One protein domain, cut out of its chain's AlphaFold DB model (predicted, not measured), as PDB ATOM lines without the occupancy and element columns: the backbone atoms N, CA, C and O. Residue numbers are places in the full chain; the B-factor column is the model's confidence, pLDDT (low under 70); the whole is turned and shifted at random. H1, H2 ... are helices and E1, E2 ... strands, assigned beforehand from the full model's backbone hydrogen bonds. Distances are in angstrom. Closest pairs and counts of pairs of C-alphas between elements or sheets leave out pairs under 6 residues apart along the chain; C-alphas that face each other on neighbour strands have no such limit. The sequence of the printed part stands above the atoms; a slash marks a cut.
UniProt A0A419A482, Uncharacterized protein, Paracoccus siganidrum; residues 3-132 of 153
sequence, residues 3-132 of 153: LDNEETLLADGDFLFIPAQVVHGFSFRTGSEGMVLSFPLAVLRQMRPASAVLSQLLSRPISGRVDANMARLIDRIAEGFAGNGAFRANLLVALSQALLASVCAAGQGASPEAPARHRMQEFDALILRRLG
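What this domain is: This is residues 3 to 132 of the 153 residues of an uncharacterized protein of Paracoccus siganidrum (UniProt A0A419A482). A hairpin of two long helices, H3 and H4, has the last part of H4, residues 100 to 106, packed on a small ribbon of two strands, E1 and E2, while the short helix H1 packs on H4. Residues 18 to 40 make a long loop with no named element, and H5 forms an arm far from H3, its residues 125 to 131 sticking out together with residue 132. The printed part has 130 residues, with five named helices and two named strands in the order E1, H1, H2, E2, H3, H4, H5. The class is mostly helix, and the one sheet, E1 - E2, is antiparallel. The whole is compact, with a radius of gyration of the C-alphas of 16.2 A and spans of 42, 36 and 30 A.

How they stand to each other: E1, residues 14 to 17, and E2, residues 62 to 65, are antiparallel neighbours at 161 degrees, with N 15 and O 64 2.8 A apart and N 62 and O 17 3.1 A apart, both within hydrogen-bond range. H4, residues 88 to 106, comes nearest to E2 at the C-alphas of Gly 64 and Ala 106, 6.6 A apart, and to E1 at those of Phe 17 and Val 103, 7.4 A apart. H1, residues 41 to 45, touches H4 at residues 93 to 97 alone; the closest C-alphas, of Val 43 and Val 93, are 6.4 A apart. H2, residues 52 to 57, is close to H4 but not clearly touching, about perpendicular at 83 degrees, with the C-alphas of Leu 57 and Cys 104 closest at 6.0 A. H3, residues 68 to 82, touches H4 in a helical hairpin, opposite ways at a shallow tilt of 23 degrees; their closest C-alphas, of Leu 73 and Leu 99, are 6.0 A apart. H5, residues 116 to 131, is apart from H4 and touches no helix. Every O i to N i+4 pair is within hydrogen-bond range in H1, H2, H3 and H4, and 11 of 12 in H5.

Where its parts are: E1 begins at C-alpha 14, (116.108, 130.864, 95.703), and measures 10.3 A from first to last C-alpha; E2 measures 10.4 A. H1 and H2 are short, 6.2 A and 8.7 A. H3 measures 21.4 A, and H4, the longest helix, 27.0 A, beginning at C-alpha 88, (110.899, 119.910, 120.113). H5 measures 22.9 A and ends at C-alpha 131, (132.613, 96.795, 103.113).

The domain as a whole: The C-alphas of Ala 68 and Gly 132 are the two farthest apart, at 47.1 A. The printed part has no cut. The link from E1 to H1, 23 residues, is long. Residues 82 to 87, of which 82 belongs to H3, also stand free. The mean pLDDT of the printed part is 85.1, and residues 109 to 118 and 130 to 132 are under 70.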
ATOM      1  N   LEU A   3     125.037 120.161  89.404       80.25
ATOM      2  CA  LEU A   3     124.226 118.980  89.738       80.25
ATOM      3  C   LEU A   3     124.351 117.967  88.599       80.25
ATOM      4  O   LEU A   3     123.979 118.300  87.486       80.25
ATOM      5  N   ASP A   4     124.916 116.781  88.833       73.94
ATOM      6  CA  ASP A   4     125.033 115.719  87.810       73.94
ATOM      7  C   ASP A   4     125.552 116.204  86.428       73.94
ATOM      8  O   ASP A   4     125.205 115.666  85.380       73.94
ATOM      9  N   ASN A   5     126.471 117.185  86.459       70.31
ATOM     10  CA  ASN A   5     127.107 117.874  85.324       70.31
ATOM     11  C   ASN A   5     126.322 119.036  84.678       70.31
ATOM     12  O   ASN A   5     126.852 119.677  83.772       70.31
ATOM     13  N   GLU A   6     125.145 119.383  85.191       75.88
ATOM     14  CA  GLU A   6     124.416 120.600  84.824       75.88
ATOM     15  C   GLU A   6     124.755 121.767  85.755       75.88
ATOM     16  O   GLU A   6     124.888 121.591  86.968       75.88
ATOM     17  N   GLU A   7     124.897 122.975  85.204       81.00
ATOM     18  CA  GLU A   7     125.101 124.186  85.998       81.00
ATOM     19  C   GLU A   7     123.776 124.889  86.303       81.00
ATOM     20  O   GLU A   7     123.007 125.243  85.415       81.00
ATOM     21  N   THR A   8     123.539 125.154  87.586       80.88
ATOM     22  CA  THR A   8     122.395 125.921  88.081       80.88
ATOM     23  C   THR A   8     122.895 127.134  88.858       80.88
ATOM     24  O   THR A   8     123.733 127.018  89.763       80.88
ATOM     25  N   LEU A   9     122.382 128.313  88.511       87.25
ATOM     26  CA  LEU A   9     122.593 129.540  89.276       87.25
ATOM     27  C   LEU A   9     121.519 129.654  90.358       87.25
ATOM     28  O   LEU A   9     120.351 129.386  90.099       87.25
ATOM     29  N   LEU A  10     121.935 130.056  91.557       88.75
ATOM     30  CA  LEU A  10     121.041 130.387  92.663       88.75
ATOM     31  C   LEU A  10     121.229 131.865  92.993       88.75
ATOM     32  O   LEU A  10     122.362 132.316  93.190       88.75
ATOM     33  N   ALA A  11     120.126 132.599  93.020       90.50
ATOM     34  CA  ALA A  11     120.044 133.990  93.431       90.50
ATOM     35  C   ALA A  11     119.428 134.117  94.833       90.50
ATOM     36  O   ALA A  11     118.923 133.155  95.416       90.50
ATOM     37  N   ASP A  12     119.457 135.329  95.383       90.38
ATOM     38  CA  ASP A  12     118.911 135.604  96.711       90.38
ATOM     39  C   ASP A  12     117.409 135.313  96.754       90.38
ATOM     40  O   ASP A  12     116.632 135.843  95.953       90.38
ATOM     41  N   GLY A  13     116.989 134.485  97.710       92.44
ATOM     42  CA  GLY A  13     115.608 134.016  97.824       92.44
ATOM     43  C   GLY A  13     115.284 132.797  96.958       92.44
ATOM     44  O   GLY A  13     114.117 132.414  96.887       92.44
ATOM     45  N   ASP A  14     116.274 132.178  96.319       94.06
ATOM     46  CA  ASP A  14     116.108 130.864  95.703       94.06
ATOM     47  C   ASP A  14     116.324 129.750  96.736       94.06
ATOM     48  O   ASP A  14     117.070 129.898  97.707       94.06
ATOM     49  N   PHE A  15     115.688 128.605  96.508       94.62
ATOM     50  CA  PHE A  15     116.001 127.363  97.201       94.62
ATOM     51  C   PHE A  15     116.456 126.300  96.207       94.62
ATOM     52  O   PHE A  15     116.080 126.302  95.032       94.62
ATOM     53  N   LEU A  16     117.204 125.334  96.733       93.00
ATOM     54  CA  LEU A  16     117.494 124.087  96.054       93.00
ATOM     55  C   LEU A  16     117.375 122.921  97.031       93.00
ATOM     56  O   LEU A  16     118.065 122.857  98.046       93.00
ATOM     57  N   PHE A  17     116.522 121.972  96.681       93.06
ATOM     58  CA  PHE A  17     116.476 120.655  97.283       93.06
ATOM     59  C   PHE A  17     117.371 119.701  96.494       93.06
ATOM     60  O   PHE A  17     117.238 119.578  95.276       93.06
ATOM     61  N   ILE A  18     118.256 119.009  97.208       90.69
ATOM     62  CA  ILE A  18     119.163 118.002  96.658       90.69
ATOM     63  C   ILE A  18     118.806 116.671  97.327       90.69
ATOM     64  O   ILE A  18     118.981 116.543  98.543       90.69
ATOM     65  N   PRO A  19     118.287 115.678  96.589       89.19
ATOM     66  CA  PRO A  19     118.015 114.376  97.170       89.19
ATOM     67  C   PRO A  19     119.322 113.635  97.471       89.19
ATOM     68  O   PRO A  19     120.384 113.930  96.918       89.19
ATOM     69  N   ALA A  20     119.235 112.621  98.331       83.88
ATOM     70  CA  ALA A  20     120.352 111.709  98.538       83.88
ATOM     71  C   ALA A  20     120.800 111.086  97.202       83.88
ATOM     72  O   ALA A  20     119.966 110.820  96.332       83.88
ATOM     73  N   GLN A  21     122.104 110.807  97.095       79.44
ATOM     74  CA  GLN A  21     122.741 110.141  95.948       79.44
ATOM     75  C   GLN A  21     122.846 110.983  94.663       79.44
ATOM     76  O   GLN A  21     123.208 110.441  93.623       79.44
ATOM     77  N   VAL A  22     122.582 112.293  94.726       81.25
ATOM     78  CA  VAL A  22     122.917 113.238  93.644       81.25
ATOM     79  C   VAL A  22     124.316 113.805  93.863       81.25
ATOM     80  O   VAL A  22     124.619 114.333  94.942       81.25
ATOM     81  N   VAL A  23     125.171 113.714  92.840       80.50
ATOM     82  CA  VAL A  23     126.528 114.262  92.892       80.50
ATOM     83  C   VAL A  23     126.448 115.752  92.616       80.50
ATOM     84  O   VAL A  23     125.934 116.196  91.590       80.50
ATOM     85  N   HIS A  24     126.976 116.546  93.538       81.62
ATOM     86  CA  HIS A  24     126.857 117.989  93.463       81.62
ATOM     87  C   HIS A  24     128.152 118.694  93.858       81.62
ATOM     88  O   HIS A  24     128.966 118.176  94.621       81.62
ATOM     89  N   GLY A  25     128.344 119.891  93.311       84.19
ATOM     90  CA  GLY A  25     129.458 120.775  93.632       84.19
ATOM     91  C   GLY A  25     128.984 122.215  93.771       84.19
ATOM     92  O   GLY A  25     128.201 122.702  92.951       84.19
ATOM     93  N   PHE A  26     129.466 122.910  94.798       83.56
ATOM     94  CA  PHE A  26     129.099 124.298  95.057       83.56
ATOM     95  C   PHE A  26     130.243 125.248  94.717       83.56
ATOM     96  O   PHE A  26     131.404 124.988  95.029       83.56
ATOM     97  N   SER A  27     129.883 126.379  94.125       85.44
ATOM     98  CA  SER A  27     130.721 127.567  94.033       85.44
ATOM     99  C   SER A  27     129.905 128.730  94.581       85.44
ATOM    100  O   SER A  27     128.772 128.954  94.153       85.44
ATOM    101  N   PHE A  28     130.462 129.431  95.564       85.25
ATOM    102  CA  PHE A  28     129.821 130.572  96.209       85.25
ATOM    103  C   PHE A  28     130.609 131.834  95.893       85.25
ATOM    104  O   PHE A  28     131.842 131.809  95.831       85.25
ATOM    105  N   ARG A  29     129.901 132.950  95.715       87.81
ATOM    106  CA  ARG A  29     130.542 134.262  95.696       87.81
ATOM    107  C   ARG A  29     130.965 134.597  97.126       87.81
ATOM    108  O   ARG A  29     130.276 134.244  98.080       87.81
ATOM    109  N   THR A  30     132.091 135.283  97.296       88.50
ATOM    110  CA  THR A  30     132.488 135.786  98.618       88.50
ATOM    111  C   THR A  30     131.363 136.638  99.208       88.50
ATOM    112  O   THR A  30     130.824 137.504  98.518       88.50
ATOM    113  N   GLY A  31     131.000 136.372 100.464       87.62
ATOM    114  CA  GLY A  31     129.881 137.035 101.139       87.62
ATOM    115  C   GLY A  31     128.501 136.447 100.828       87.62
ATOM    116  O   GLY A  31     127.508 137.012 101.264       87.62
ATOM    117  N   SER A  32     128.407 135.338 100.085       86.81
ATOM    118  CA  SER A  32     127.158 134.579  99.989       86.81
ATOM    119  C   SER A  32     126.800 133.974 101.346       86.81
ATOM    120  O   SER A  32     127.574 133.198 101.906       86.81
ATOM    121  N   GLU A  33     125.602 134.286 101.825       87.62
ATOM    122  CA  GLU A  33     124.984 133.657 102.988       87.62
ATOM    123  C   GLU A  33     123.802 132.802 102.536       87.62
ATOM    124  O   GLU A  33     123.140 133.084 101.538       87.62
ATOM    125  N   GLY A  34     123.545 131.723 103.263       88.69
ATOM    126  CA  GLY A  34     122.443 130.824 102.973       88.69
ATOM    127  C   GLY A  34     122.257 129.826 104.099       88.69
ATOM    128  O   GLY A  34     123.164 129.593 104.900       88.69
ATOM    129  N   MET A  35     121.071 129.231 104.162       90.94
ATOM    130  CA  MET A  35     120.751 128.229 105.168       90.94
ATOM    131  C   MET A  35     120.753 126.832 104.551       90.94
ATOM    132  O   MET A  35     120.092 126.585 103.543       90.94
ATOM    133  N   VAL A  36     121.466 125.904 105.191       92.50
ATOM    134  CA  VAL A  36     121.482 124.488 104.809       92.50
ATOM    135  C   VAL A  36     120.658 123.697 105.814       92.50
ATOM    136  O   VAL A  36     120.996 123.636 106.995       92.50
ATOM    137  N   LEU A  37     119.586 123.065 105.335       93.12
ATOM    138  CA  LEU A  37     118.760 122.159 106.128       93.12
ATOM    139  C   LEU A  37     118.995 120.719 105.677       93.12
ATOM    140  O   LEU A  37     118.753 120.368 104.523       93.12
ATOM    141  N   SER A  38     119.454 119.874 106.598       92.06
ATOM    142  CA  SER A  38     119.638 118.442 106.357       92.06
ATOM    143  C   SER A  38     118.509 117.645 107.002       92.06
ATOM    144  O   SER A  38     118.316 117.692 108.216       92.06
ATOM    145  N   PHE A  39     117.781 116.881 106.190       90.75
ATOM    146  CA  PHE A  39     116.661 116.065 106.654       90.75
ATOM    147  C   PHE A  39     117.059 114.587 106.729       90.75
ATOM    148  O   PHE A  39     117.513 114.028 105.727       90.75
ATOM    149  N   PRO A  40     116.858 113.909 107.874       89.50
ATOM    150  CA  PRO A  40     117.041 112.466 107.948       89.50
ATOM    151  C   PRO A  40     116.113 111.749 106.963       89.50
ATOM    152  O   PRO A  40     114.926 112.067 106.885       89.50
ATOM    153  N   LEU A  41     116.605 110.705 106.287       85.62
ATOM    154  CA  LEU A  41     115.786 109.898 105.367       85.62
ATOM    155  C   LEU A  41     114.515 109.343 106.030       85.62
ATOM    156  O   LEU A  41     113.501 109.157 105.364       85.62
ATOM    157  N   ALA A  42     114.549 109.104 107.344       86.38
ATOM    158  CA  ALA A  42     113.378 108.696 108.114       86.38
ATOM    159  C   ALA A  42     112.236 109.727 108.051       86.38
ATOM    160  O   ALA A  42     111.084 109.325 107.917       86.38
ATOM    161  N   VAL A  43     112.540 111.031 108.072       88.62
ATOM    162  CA  VAL A  43     111.536 112.106 107.976       88.62
ATOM    163  C   VAL A  43     110.829 112.060 106.623       88.62
ATOM    164  O   VAL A  43     109.600 112.121 106.580       88.62
ATOM    165  N   LEU A  44     111.592 111.869 105.538       86.38
ATOM    166  CA  LEU A  44     111.060 111.734 104.177       86.38
ATOM    167  C   LEU A  44     110.194 110.472 104.044       86.38
ATOM    168  O   LEU A  44     109.072 110.530 103.550       86.38
ATOM    169  N   ARG A  45     110.683 109.325 104.537       83.75
ATOM    170  CA  ARG A  45     109.973 108.031 104.479       83.75
ATOM    171  C   ARG A  45     108.677 108.005 105.294       83.75
ATOM    172  O   ARG A  45     107.821 107.161 105.042       83.75
ATOM    173  N   GLN A  46     108.551 108.884 106.284       86.56
ATOM    174  CA  GLN A  46     107.381 108.983 107.153       86.56
ATOM    175  C   GLN A  46     106.343 110.005 106.668       86.56
ATOM    176  O   GLN A  46     105.315 110.150 107.324       86.56
ATOM    177  N   MET A  47     106.561 110.694 105.541       86.25
ATOM    178  CA  MET A  47     105.560 111.613 104.990       86.25
ATOM    179  C   MET A  47     104.277 110.857 104.618       86.25
ATOM    180  O   MET A  47     104.310 109.854 103.897       86.25
ATOM    181  N   ARG A  48     103.133 111.332 105.126       81.81
ATOM    182  CA  ARG A  48     101.805 110.757 104.875       81.81
ATOM    183  C   ARG A  48     100.826 111.828 104.363       81.81
ATOM    184  O   ARG A  48     100.919 112.964 104.820       81.81
ATOM    185  N   PRO A  49      99.878 111.475 103.470       79.81
ATOM    186  CA  PRO A  49      99.737 110.172 102.816       79.81
ATOM    187  C   PRO A  49     100.923 109.889 101.885       79.81
ATOM    188  O   PRO A  49     101.421 110.777 101.198       79.81
ATOM    189  N   ALA A  50     101.401 108.645 101.896       75.50
ATOM    190  CA  ALA A  50     102.469 108.251 100.988       75.50
ATOM    191  C   ALA A  50     101.892 108.219  99.568       75.50
ATOM    192  O   ALA A  50     100.906 107.526  99.325       75.50
ATOM    193  N   SER A  51     102.492 108.966  98.643       79.06
ATOM    194  CA  SER A  51     102.119 108.938  97.230       79.06
ATOM    195  C   SER A  51     103.348 108.681  96.361       79.06
ATOM    196  O   SER A  51     104.466 109.105  96.681       79.06
ATOM    197  N   ALA A  52     103.140 107.973  95.249       79.69
ATOM    198  CA  ALA A  52     104.187 107.751  94.256       79.69
ATOM    199  C   ALA A  52     104.710 109.086  93.699       79.69
ATOM    200  O   ALA A  52     105.914 109.252  93.542       79.69
ATOM    201  N   VAL A  53     103.815 110.066  93.516       83.44
ATOM    202  CA  VAL A  53     104.145 111.422  93.049       83.44
ATOM    203  C   VAL A  53     105.118 112.121  93.998       83.44
ATOM    204  O   VAL A  53     106.142 112.639  93.562       83.44
ATOM    205  N   LEU A  54     104.848 112.100  95.307       84.31
ATOM    206  CA  LEU A  54     105.723 112.731  96.298       84.31
ATOM    207  C   LEU A  54     107.096 112.052  96.332       84.31
ATOM    208  O   LEU A  54     108.127 112.722  96.338       84.31
ATOM    209  N   SER A  55     107.098 110.719  96.285       82.75
ATOM    210  CA  SER A  55     108.329 109.926  96.258       82.75
ATOM    211  C   SER A  55     109.158 110.184  95.001       82.75
ATOM    212  O   SER A  55     110.379 110.176  95.095       82.75
ATOM    213  N   GLN A  56     108.517 110.428  93.852       84.44
ATOM    214  CA  GLN A  56     109.156 110.759  92.574       84.44
ATOM    215  C   GLN A  56     109.710 112.191  92.548       84.44
ATOM    216  O   GLN A  56     110.788 112.421  91.995       84.44
ATOM    217  N   LEU A  57     109.008 113.151  93.155       88.06
ATOM    218  CA  LEU A  57     109.461 114.540  93.245       88.06
ATOM    219  C   LEU A  57     110.682 114.679  94.156       88.06
ATOM    220  O   LEU A  57     111.699 115.198  93.713       88.06
ATOM    221  N   LEU A  58     110.653 114.114  95.368       88.31
ATOM    222  CA  LEU A  58     111.795 114.133  96.308       88.31
ATOM    223  C   LEU A  58     112.969 113.236  95.883       88.31
ATOM    224  O   LEU A  58     113.891 112.961  96.648       88.31
ATOM    225  N   SER A  59     112.896 112.727  94.667       85.94
ATOM    226  CA  SER A  59     113.797 111.764  94.066       85.94
ATOM    227  C   SER A  59     114.773 112.429  93.090       85.94
ATOM    228  O   SER A  59     115.752 111.820  92.668       85.94
ATOM    229  N   ARG A  60     114.519 113.696  92.766       85.25
ATOM    230  CA  ARG A  60     115.294 114.530  91.854       85.25
ATOM    231  C   ARG A  60     115.568 115.892  92.500       85.25
ATOM    232  O   ARG A  60     114.876 116.241  93.462       85.25
ATOM    233  N   PRO A  61     116.549 116.657  92.004       89.94
ATOM    234  CA  PRO A  61     116.712 118.042  92.417       89.94
ATOM    235  C   PRO A  61     115.439 118.858  92.160       89.94
ATOM    236  O   PRO A  61     114.746 118.653  91.163       89.94
ATOM    237  N   ILE A  62     115.123 119.777  93.072       91.44
ATOM    238  CA  ILE A  62     114.024 120.738  92.909       91.44
ATOM    239  C   ILE A  62     114.555 122.116  93.274       91.44
ATOM    240  O   ILE A  62     114.995 122.321  94.401       91.44
ATOM    241  N   SER A  63     114.475 123.063  92.349       91.06
ATOM    242  CA  SER A  63     114.826 124.464  92.582       91.06
ATOM    243  C   SER A  63     113.634 125.378  92.349       91.06
ATOM    244  O   SER A  63     112.743 125.066  91.557       91.06
ATOM    245  N   GLY A  64     113.640 126.536  92.995       92.06
ATOM    246  CA  GLY A  64     112.624 127.558  92.785       92.06
ATOM    247  C   GLY A  64     112.825 128.762  93.689       92.06
ATOM    248  O   GLY A  64     113.834 128.873  94.382       92.06
ATOM    249  N   ARG A  65     111.838 129.658  93.699       93.75
ATOM    250  CA  ARG A  65     111.790 130.797  94.622       93.75
ATOM    251  C   ARG A  65     111.208 130.363  95.959       93.75
ATOM    252  O   ARG A  65     110.199 129.663  95.995       93.75
ATOM    253  N   VAL A  66     111.818 130.816  97.048       95.00
ATOM    254  CA  VAL A  66     111.247 130.718  98.391       95.00
ATOM    255  C   VAL A  66     110.038 131.643  98.447       95.00
ATOM    256  O   VAL A  66     110.167 132.863  98.349       95.00
ATOM    257  N   ASP A  67     108.850 131.060  98.589       94.75
ATOM    258  CA  ASP A  67     107.646 131.833  98.864       94.75
ATOM    259  C   ASP A  67     107.549 132.210 100.356       94.75
ATOM    260  O   ASP A  67     108.308 131.742 101.212       94.75
ATOM    261  N   ALA A  68     106.579 133.061 100.691       95.69
ATOM    262  CA  ALA A  68     106.383 133.511 102.066       95.69
ATOM    263  C   ALA A  68     106.048 132.364 103.038       95.69
ATOM    264  O   ALA A  68     106.285 132.488 104.239       95.69
ATOM    265  N   ASN A  69     105.468 131.261 102.559       95.94
ATOM    266  CA  ASN A  69     105.142 130.119 103.404       95.94
ATOM    267  C   ASN A  69     106.381 129.279 103.720       95.94
ATOM    268  O   ASN A  69     106.601 128.936 104.881       95.94
ATOM    269  N   MET A  70     107.209 129.003 102.714       97.19
ATOM    270  CA  MET A  70     108.493 128.327 102.871       97.19
ATOM    271  C   MET A  70     109.413 129.118 103.796       97.19
ATOM    272  O   MET A  70     109.972 128.518 104.708       97.19
ATOM    273  N   ALA A  71     109.501 130.444 103.629       96.56
ATOM    274  CA  ALA A  71     110.276 131.314 104.517       96.56
ATOM    275  C   ALA A  71     109.842 131.166 105.985       96.56
ATOM    276  O   ALA A  71     110.663 130.884 106.852       96.56
ATOM    277  N   ARG A  72     108.530 131.220 106.263       97.69
ATOM    278  CA  ARG A  72     108.016 131.019 107.628       97.69
ATOM    279  C   ARG A  72     108.334 129.633 108.186       97.69
ATOM    280  O   ARG A  72     108.633 129.509 109.367       97.69
ATOM    281  N   LEU A  73     108.232 128.580 107.375       97.94
ATOM    282  CA  LEU A  73     108.559 127.219 107.816       97.94
ATOM    283  C   LEU A  73     110.050 127.081 108.137       97.94
ATOM    284  O   LEU A  73     110.401 126.480 109.149       97.94
ATOM    285  N   ILE A  74     110.902 127.675 107.305       96.69
ATOM    286  CA  ILE A  74     112.347 127.801 107.507       96.69
ATOM    287  C   ILE A  74     112.651 128.471 108.852       96.69
ATOM    288  O   ILE A  74     113.368 127.886 109.666       96.69
ATOM    289  N   ASP A  75     112.043 129.625 109.128       96.19
ATOM    290  CA  ASP A  75     112.262 130.363 110.374       96.19
ATOM    291  C   ASP A  75     111.810 129.546 111.592       96.19
ATOM    292  O   ASP A  75     112.538 129.417 112.575       96.19
ATOM    293  N   ARG A  76     110.643 128.891 111.510       96.81
ATOM    294  CA  ARG A  76     110.140 128.020 112.586       96.81
ATOM    295  C   ARG A  76     111.031 126.809 112.841       96.81
ATOM    296  O   ARG A  76     111.145 126.369 113.985       96.81
ATOM    297  N   ILE A  77     111.660 126.257 111.804       96.25
ATOM    298  CA  ILE A  77     112.643 125.180 111.963       96.25
ATOM    299  C   ILE A  77     113.872 125.716 112.701       96.25
ATOM    300  O   ILE A  77     114.300 125.092 113.672       96.25
ATOM    301  N   ALA A  78     114.403 126.873 112.294       94.75
ATOM    302  CA  ALA A  78     115.554 127.496 112.946       94.75
ATOM    303  C   ALA A  78     115.282 127.800 114.432       94.75
ATOM    304  O   ALA A  78     116.065 127.407 115.300       94.75
ATOM    305  N   GLU A  79     114.126 128.390 114.746       94.19
ATOM    306  CA  GLU A  79     113.662 128.605 116.123       94.19
ATOM    307  C   GLU A  79     113.551 127.286 116.903       94.19
ATOM    308  O   GLU A  79     113.985 127.183 118.053       94.19
ATOM    309  N   GLY A  80     113.006 126.243 116.269       93.81
ATOM    310  CA  GLY A  80     112.875 124.914 116.857       93.81
ATOM    311  C   GLY A  80     114.216 124.256 117.189       93.81
ATOM    312  O   GLY A  80     114.284 123.460 118.125       93.81
ATOM    313  N   PHE A  81     115.293 124.581 116.470       90.50
ATOM    314  CA  PHE A  81     116.646 124.133 116.812       90.50
ATOM    315  C   PHE A  81     117.275 124.934 117.957       90.50
ATOM    316  O   PHE A  81     118.045 124.358 118.723       90.50
ATOM    317  N   ALA A  82     116.929 126.215 118.104       91.06
ATOM    318  CA  ALA A  82     117.409 127.062 119.198       91.06
ATOM    319  C   ALA A  82     116.684 126.805 120.538       91.06
ATOM    320  O   ALA A  82     117.233 127.078 121.605       91.06
ATOM    321  N   GLY A  83     115.449 126.300 120.499       90.56
ATOM    322  CA  GLY A  83     114.651 126.002 121.693       90.56
ATOM    323  C   GLY A  83     114.997 124.671 122.381       90.56
ATOM    324  O   GLY A  83     115.629 123.798 121.799       90.56
ATOM    325  N   ASN A  84     114.494 124.473 123.609       88.69
ATOM    326  CA  ASN A  84     114.700 123.256 124.425       88.69
ATOM    327  C   ASN A  84     113.387 122.630 124.951       88.69
ATOM    328  O   ASN A  84     113.367 121.978 125.991       88.69
ATOM    329  N   GLY A  85     112.264 122.841 124.256       91.25
ATOM    330  CA  GLY A  85     110.955 122.330 124.686       91.25
ATOM    331  C   GLY A  85     110.838 120.798 124.652       91.25
ATOM    332  O   GLY A  85     111.438 120.134 123.808       91.25
ATOM    333  N   ALA A  86     109.993 120.230 125.520       91.81
ATOM    334  CA  ALA A  86     109.806 118.776 125.653       91.81
ATOM    335  C   ALA A  86     109.354 118.072 124.355       91.81
ATOM    336  O   ALA A  86     109.691 116.916 124.122       91.81
ATOM    337  N   PHE A  87     108.631 118.779 123.478       94.69
ATOM    338  CA  PHE A  87     108.112 118.247 122.209       94.69
ATOM    339  C   PHE A  87     108.879 118.739 120.975       94.69
ATOM    340  O   PHE A  87     108.400 118.611 119.848       94.69
ATOM    341  N   ARG A  88     110.079 119.299 121.171       94.38
ATOM    342  CA  ARG A  88     110.899 119.910 120.113       94.38
ATOM    343  C   ARG A  88     111.161 118.974 118.935       94.38
ATOM    344  O   ARG A  88     111.044 119.393 117.790       94.38
ATOM    345  N   ALA A  89     111.477 117.708 119.204       92.44
ATOM    346  CA  ALA A  89     111.729 116.726 118.152       92.44
ATOM    347  C   ALA A  89     110.488 116.500 117.270       92.44
ATOM    348  O   ALA A  89     110.587 116.549 116.046       92.44
ATOM    349  N   ASN A  90     109.312 116.336 117.885       93.62
ATOM    350  CA  ASN A  90     108.054 116.137 117.164       93.62
ATOM    351  C   ASN A  90     107.699 117.365 116.318       93.62
ATOM    352  O   ASN A  90     107.302 117.225 115.162       93.62
ATOM    353  N   LEU A  91     107.893 118.564 116.875       94.94
ATOM    354  CA  LEU A  91     107.685 119.818 116.155       94.94
ATOM    355  C   LEU A  91     108.606 119.922 114.932       94.94
ATOM    356  O   LEU A  91     108.129 120.207 113.836       94.94
ATOM    357  N   LEU A  92     109.904 119.646 115.090       95.38
ATOM    358  CA  LEU A  92     110.867 119.698 113.988       95.38
ATOM    359  C   LEU A  92     110.541 118.690 112.883       95.38
ATOM    360  O   LEU A  92     110.656 119.032 111.708       95.38
ATOM    361  N   VAL A  93     110.091 117.480 113.231       95.19
ATOM    362  CA  VAL A  93     109.629 116.495 112.240       95.19
ATOM    363  C   VAL A  93     108.427 117.036 111.465       95.19
ATOM    364  O   VAL A  93     108.453 117.027 110.236       95.19
ATOM    365  N   ALA A  94     107.411 117.561 112.155       95.25
ATOM    366  CA  ALA A  94     106.213 118.095 111.511       95.25
ATOM    367  C   ALA A  94     106.529 119.284 110.583       95.25
ATOM    368  O   ALA A  94     106.092 119.307 109.433       95.25
ATOM    369  N   LEU A  95     107.343 120.238 111.047       96.50
ATOM    370  CA  LEU A  95     107.763 121.394 110.250       96.50
ATOM    371  C   LEU A  95     108.603 120.982 109.036       96.50
ATOM    372  O   LEU A  95     108.411 121.516 107.946       96.50
ATOM    373  N   SER A  96     109.491 119.999 109.202       95.75
ATOM    374  CA  SER A  96     110.285 119.449 108.100       95.75
ATOM    375  C   SER A  96     109.393 118.835 107.023       95.75
ATOM    376  O   SER A  96     109.589 119.090 105.838       95.75
ATOM    377  N   GLN A  97     108.383 118.056 107.418       94.94
ATOM    378  CA  GLN A  97     107.433 117.465 106.475       94.94
ATOM    379  C   GLN A  97     106.585 118.532 105.772       94.94
ATOM    380  O   GLN A  97     106.366 118.429 104.565       94.94
ATOM    381  N   ALA A  98     106.164 119.578 106.487       95.44
ATOM    382  CA  ALA A  98     105.458 120.707 105.888       95.44
ATOM    383  C   ALA A  98     106.324 121.436 104.845       95.44
ATOM    384  O   ALA A  98     105.860 121.694 103.735       95.44
ATOM    385  N   LEU A  99     107.596 121.701 105.158       96.25
ATOM    386  CA  LEU A  99     108.524 122.350 104.229       96.25
ATOM    387  C   LEU A  99     108.793 121.483 102.994       96.25
ATOM    388  O   LEU A  99     108.742 121.984 101.872       96.25
ATOM    389  N   LEU A 100     109.011 120.177 103.174       94.38
ATOM    390  CA  LEU A 100     109.196 119.235 102.065       94.38
ATOM    391  C   LEU A 100     107.955 119.154 101.163       94.38
ATOM    392  O   LEU A 100     108.087 119.049  99.946       94.38
ATOM    393  N   ALA A 101     106.748 119.252 101.726       93.00
ATOM    394  CA  ALA A 101     105.526 119.335 100.931       93.00
ATOM    395  C   ALA A 101     105.467 120.630 100.097       93.00
ATOM    396  O   ALA A 101     105.092 120.573  98.924       93.00
ATOM    397  N   SER A 102     105.892 121.773 100.650       94.56
ATOM    398  CA  SER A 102     106.013 123.030  99.894       94.56
ATOM    399  C   SER A 102     107.073 122.955  98.787       94.56
ATOM    400  O   SER A 102     106.810 123.399  97.672       94.56
ATOM    401  N   VAL A 103     108.220 122.311  99.041       94.06
ATOM    402  CA  VAL A 103     109.234 122.018  98.008       94.06
ATOM    403  C   VAL A 103     108.621 121.198  96.868       94.06
ATOM    404  O   VAL A 103     108.764 121.554  95.699       94.06
ATOM    405  N   CYS A 104     107.893 120.124  97.189       91.88
ATOM    406  CA  CYS A 104     107.209 119.313  96.182       91.88
ATOM    407  C   CYS A 104     106.211 120.138  95.369       91.88
ATOM    408  O   CYS A 104     106.178 119.995  94.152       91.88
ATOM    409  N   ALA A 105     105.416 120.996  96.016       91.44
ATOM    410  CA  ALA A 105     104.459 121.870  95.341       91.44
ATOM    411  C   ALA A 105     105.135 122.790  94.316       91.44
ATOM    412  O   ALA A 105     104.677 122.862  93.177       91.44
ATOM    413  N   ALA A 106     106.268 123.400  94.673       90.88
ATOM    414  CA  ALA A 106     107.057 124.211  93.750       90.88
ATOM    415  C   ALA A 106     107.620 123.397  92.565       90.88
ATOM    416  O   ALA A 106     107.748 123.913  91.457       90.88
ATOM    417  N   GLY A 107     107.912 122.109  92.770       85.44
ATOM    418  CA  GLY A 107     108.440 121.211  91.739       85.44
ATOM    419  C   GLY A 107     107.407 120.590  90.786       85.44
ATOM    420  O   GLY A 107     107.810 119.892  89.852       85.44
ATOM    421  N   GLN A 108     106.098 120.804  90.981       78.31
ATOM    422  CA  GLN A 108     105.031 120.110  90.228       78.31
ATOM    423  C   GLN A 108     104.916 120.470  88.727       78.31
ATOM    424  O   GLN A 108     104.067 119.908  88.043       78.31
ATOM    425  N   GLY A 109     105.782 121.327  88.177       64.19
ATOM    426  CA  GLY A 109     105.811 121.678  86.744       64.19
ATOM    427  C   GLY A 109     107.106 121.323  86.003       64.19
ATOM    428  O   GLY A 109     107.200 121.546  84.799       64.19
ATOM    429  N   ALA A 110     108.119 120.799  86.697       61.19
ATOM    430  CA  ALA A 110     109.427 120.533  86.101       61.19
ATOM    431  C   ALA A 110     109.469 119.149  85.429       61.19
ATOM    432  O   ALA A 110     109.056 118.162  86.043       61.19
ATOM    433  N   SER A 111     110.027 119.058  84.216       49.84
ATOM    434  CA  SER A 111     110.175 117.805  83.452       49.84
ATOM    435  C   SER A 111     110.996 116.747  84.219       49.84
ATOM    436  O   SER A 111     111.931 117.127  84.926       49.84
ATOM    437  N   PRO A 112     110.673 115.440  84.147       53.59
ATOM    438  CA  PRO A 112     111.454 114.400  84.817       53.59
ATOM    439  C   PRO A 112     112.855 114.268  84.199       53.59
ATOM    440  O   PRO A 112     112.972 114.184  82.979       53.59
ATOM    441  N   GLU A 113     113.904 114.172  85.024       55.94
ATOM    442  CA  GLU A 113     115.282 113.969  84.555       55.94
ATOM    443  C   GLU A 113     115.850 112.573  84.917       55.94
ATOM    444  O   GLU A 113     115.857 112.169  86.079       55.94
ATOM    445  N   ALA A 114     116.222 111.848  83.851       53.81
ATOM    446  CA  ALA A 114     117.341 110.935  83.526       53.81
ATOM    447  C   ALA A 114     118.002 109.900  84.516       53.81
ATOM    448  O   ALA A 114     118.053 110.070  85.730       53.81
ATOM    449  N   PRO A 115     118.599 108.798  83.979       50.06
ATOM    450  CA  PRO A 115     118.915 107.520  84.660       50.06
ATOM    451  C   PRO A 115     120.220 107.446  85.487       50.06
ATOM    452  O   PRO A 115     120.607 106.359  85.926       50.06
ATOM    453  N   ALA A 116     120.929 108.556  85.720       59.28
ATOM    454  CA  ALA A 116     122.196 108.561  86.472       59.28
ATOM    455  C   ALA A 116     122.047 108.022  87.910       59.28
ATOM    456  O   ALA A 116     122.930 107.330  88.422       59.28
ATOM    457  N   ARG A 117     120.877 108.243  88.516       63.81
ATOM    458  CA  ARG A 117     120.556 107.842  89.889       63.81
ATOM    459  C   ARG A 117     120.540 106.328  90.127       63.81
ATOM    460  O   ARG A 117     120.912 105.886  91.211       63.81
ATOM    461  N   HIS A 118     120.161 105.531  89.123       64.38
ATOM    462  CA  HIS A 118     120.116 104.067  89.249       64.38
ATOM    463  C   HIS A 118     121.514 103.482  89.501       64.38
ATOM    464  O   HIS A 118     121.696 102.648  90.382       64.38
ATOM    465  N   ARG A 119     122.529 104.005  88.800       71.62
ATOM    466  CA  ARG A 119     123.921 103.549  88.935       71.62
ATOM    467  C   ARG A 119     124.520 103.869  90.306       71.62
ATOM    468  O   ARG A 119     125.298 103.073  90.819       71.62
ATOM    469  N   MET A 120     124.150 104.997  90.918       76.00
ATOM    470  CA  MET A 120     124.628 105.347  92.263       76.00
ATOM    471  C   MET A 120     124.017 104.441  93.340       76.00
ATOM    472  O   MET A 120     124.713 104.020  94.255       76.00
ATOM    473  N   GLN A 121     122.741 104.072  93.201       73.44
ATOM    474  CA  GLN A 121     122.089 103.114  94.103       73.44
ATOM    475  C   GLN A 121     122.722 101.723  94.022       73.44
ATOM    476  O   GLN A 121     122.980 101.097  95.051       73.44
ATOM    477  N   GLU A 122     123.002 101.252  92.806       76.50
ATOM    478  CA  GLU A 122     123.728  99.999  92.586       76.50
ATOM    479  C   GLU A 122     125.141 100.062  93.174       76.50
ATOM    480  O   GLU A 122     125.592  99.107  93.803       76.50
ATOM    481  N   PHE A 123     125.826 101.198  93.026       77.06
ATOM    482  CA  PHE A 123     127.149 101.413  93.600       77.06
ATOM    483  C   PHE A 123     127.139 101.411  95.133       77.06
ATOM    484  O   PHE A 123     127.949 100.706  95.731       77.06
ATOM    485  N   ASP A 124     126.200 102.109  95.776       77.31
ATOM    486  CA  ASP A 124     126.040 102.086  97.236       77.31
ATOM    487  C   ASP A 124     125.773 100.661  97.741       77.31
ATOM    488  O   ASP A 124     126.370 100.221  98.727       77.31
ATOM    489  N   ALA A 125     124.929  99.897  97.039       80.00
ATOM    490  CA  ALA A 125     124.674  98.496  97.363       80.00
ATOM    491  C   ALA A 125     125.933  97.624  97.203       80.00
ATOM    492  O   ALA A 125     126.191  96.751  98.036       80.00
ATOM    493  N   LEU A 126     126.747  97.870  96.170       81.38
ATOM    494  CA  LEU A 126     128.034  97.199  95.967       81.38
ATOM    495  C   LEU A 126     129.048  97.564  97.055       81.38
ATOM    496  O   LEU A 126     129.719  96.668  97.567       81.38
ATOM    497  N   ILE A 127     129.142  98.840  97.441       77.88
ATOM    498  CA  ILE A 127     129.995  99.296  98.543       77.88
ATOM    499  C   ILE A 127     129.576  98.612  99.838       77.88
ATOM    500  O   ILE A 127     130.421  98.017 100.497       77.88
ATOM    501  N   LEU A 128     128.290  98.645 100.196       78.19
ATOM    502  CA  LEU A 128     127.797  98.018 101.424       78.19
ATOM    503  C   LEU A 128     128.060  96.507 101.428       78.19
ATOM    504  O   LEU A 128     128.479  95.961 102.448       78.19
ATOM    505  N   ARG A 129     127.901  95.843 100.276       74.31
ATOM    506  CA  ARG A 129     128.219  94.418 100.112       74.31
ATOM    507  C   ARG A 129     129.713  94.126 100.274       74.31
ATOM    508  O   ARG A 129     130.051  93.088 100.822       74.31
ATOM    509  N   ARG A 130     130.601  95.012  99.811       69.44
ATOM    510  CA  ARG A 130     132.066  94.825  99.850       69.44
ATOM    511  C   ARG A 130     132.738  95.356 101.116       69.44
ATOM    512  O   ARG A 130     133.796  94.862 101.488       69.44
ATOM    513  N   LEU A 131     132.144  96.326 101.805       60.88
ATOM    514  CA  LEU A 131     132.613  96.795 103.113       60.88
ATOM    515  C   LEU A 131     132.449  95.713 104.186       60.88
ATOM    516  O   LEU A 131     133.296  95.615 105.067       60.88
ATOM    517  N   GLY A 132     131.428  94.854 104.064       55.25
ATOM    518  CA  GLY A 132     131.310  93.632 104.868       55.25
ATOM    519  C   GLY A 132     132.454  92.628 104.650       55.25
ATOM    520  O   GLY A 132     132.750  91.855 105.555       55.25
TER     521      GLY A 132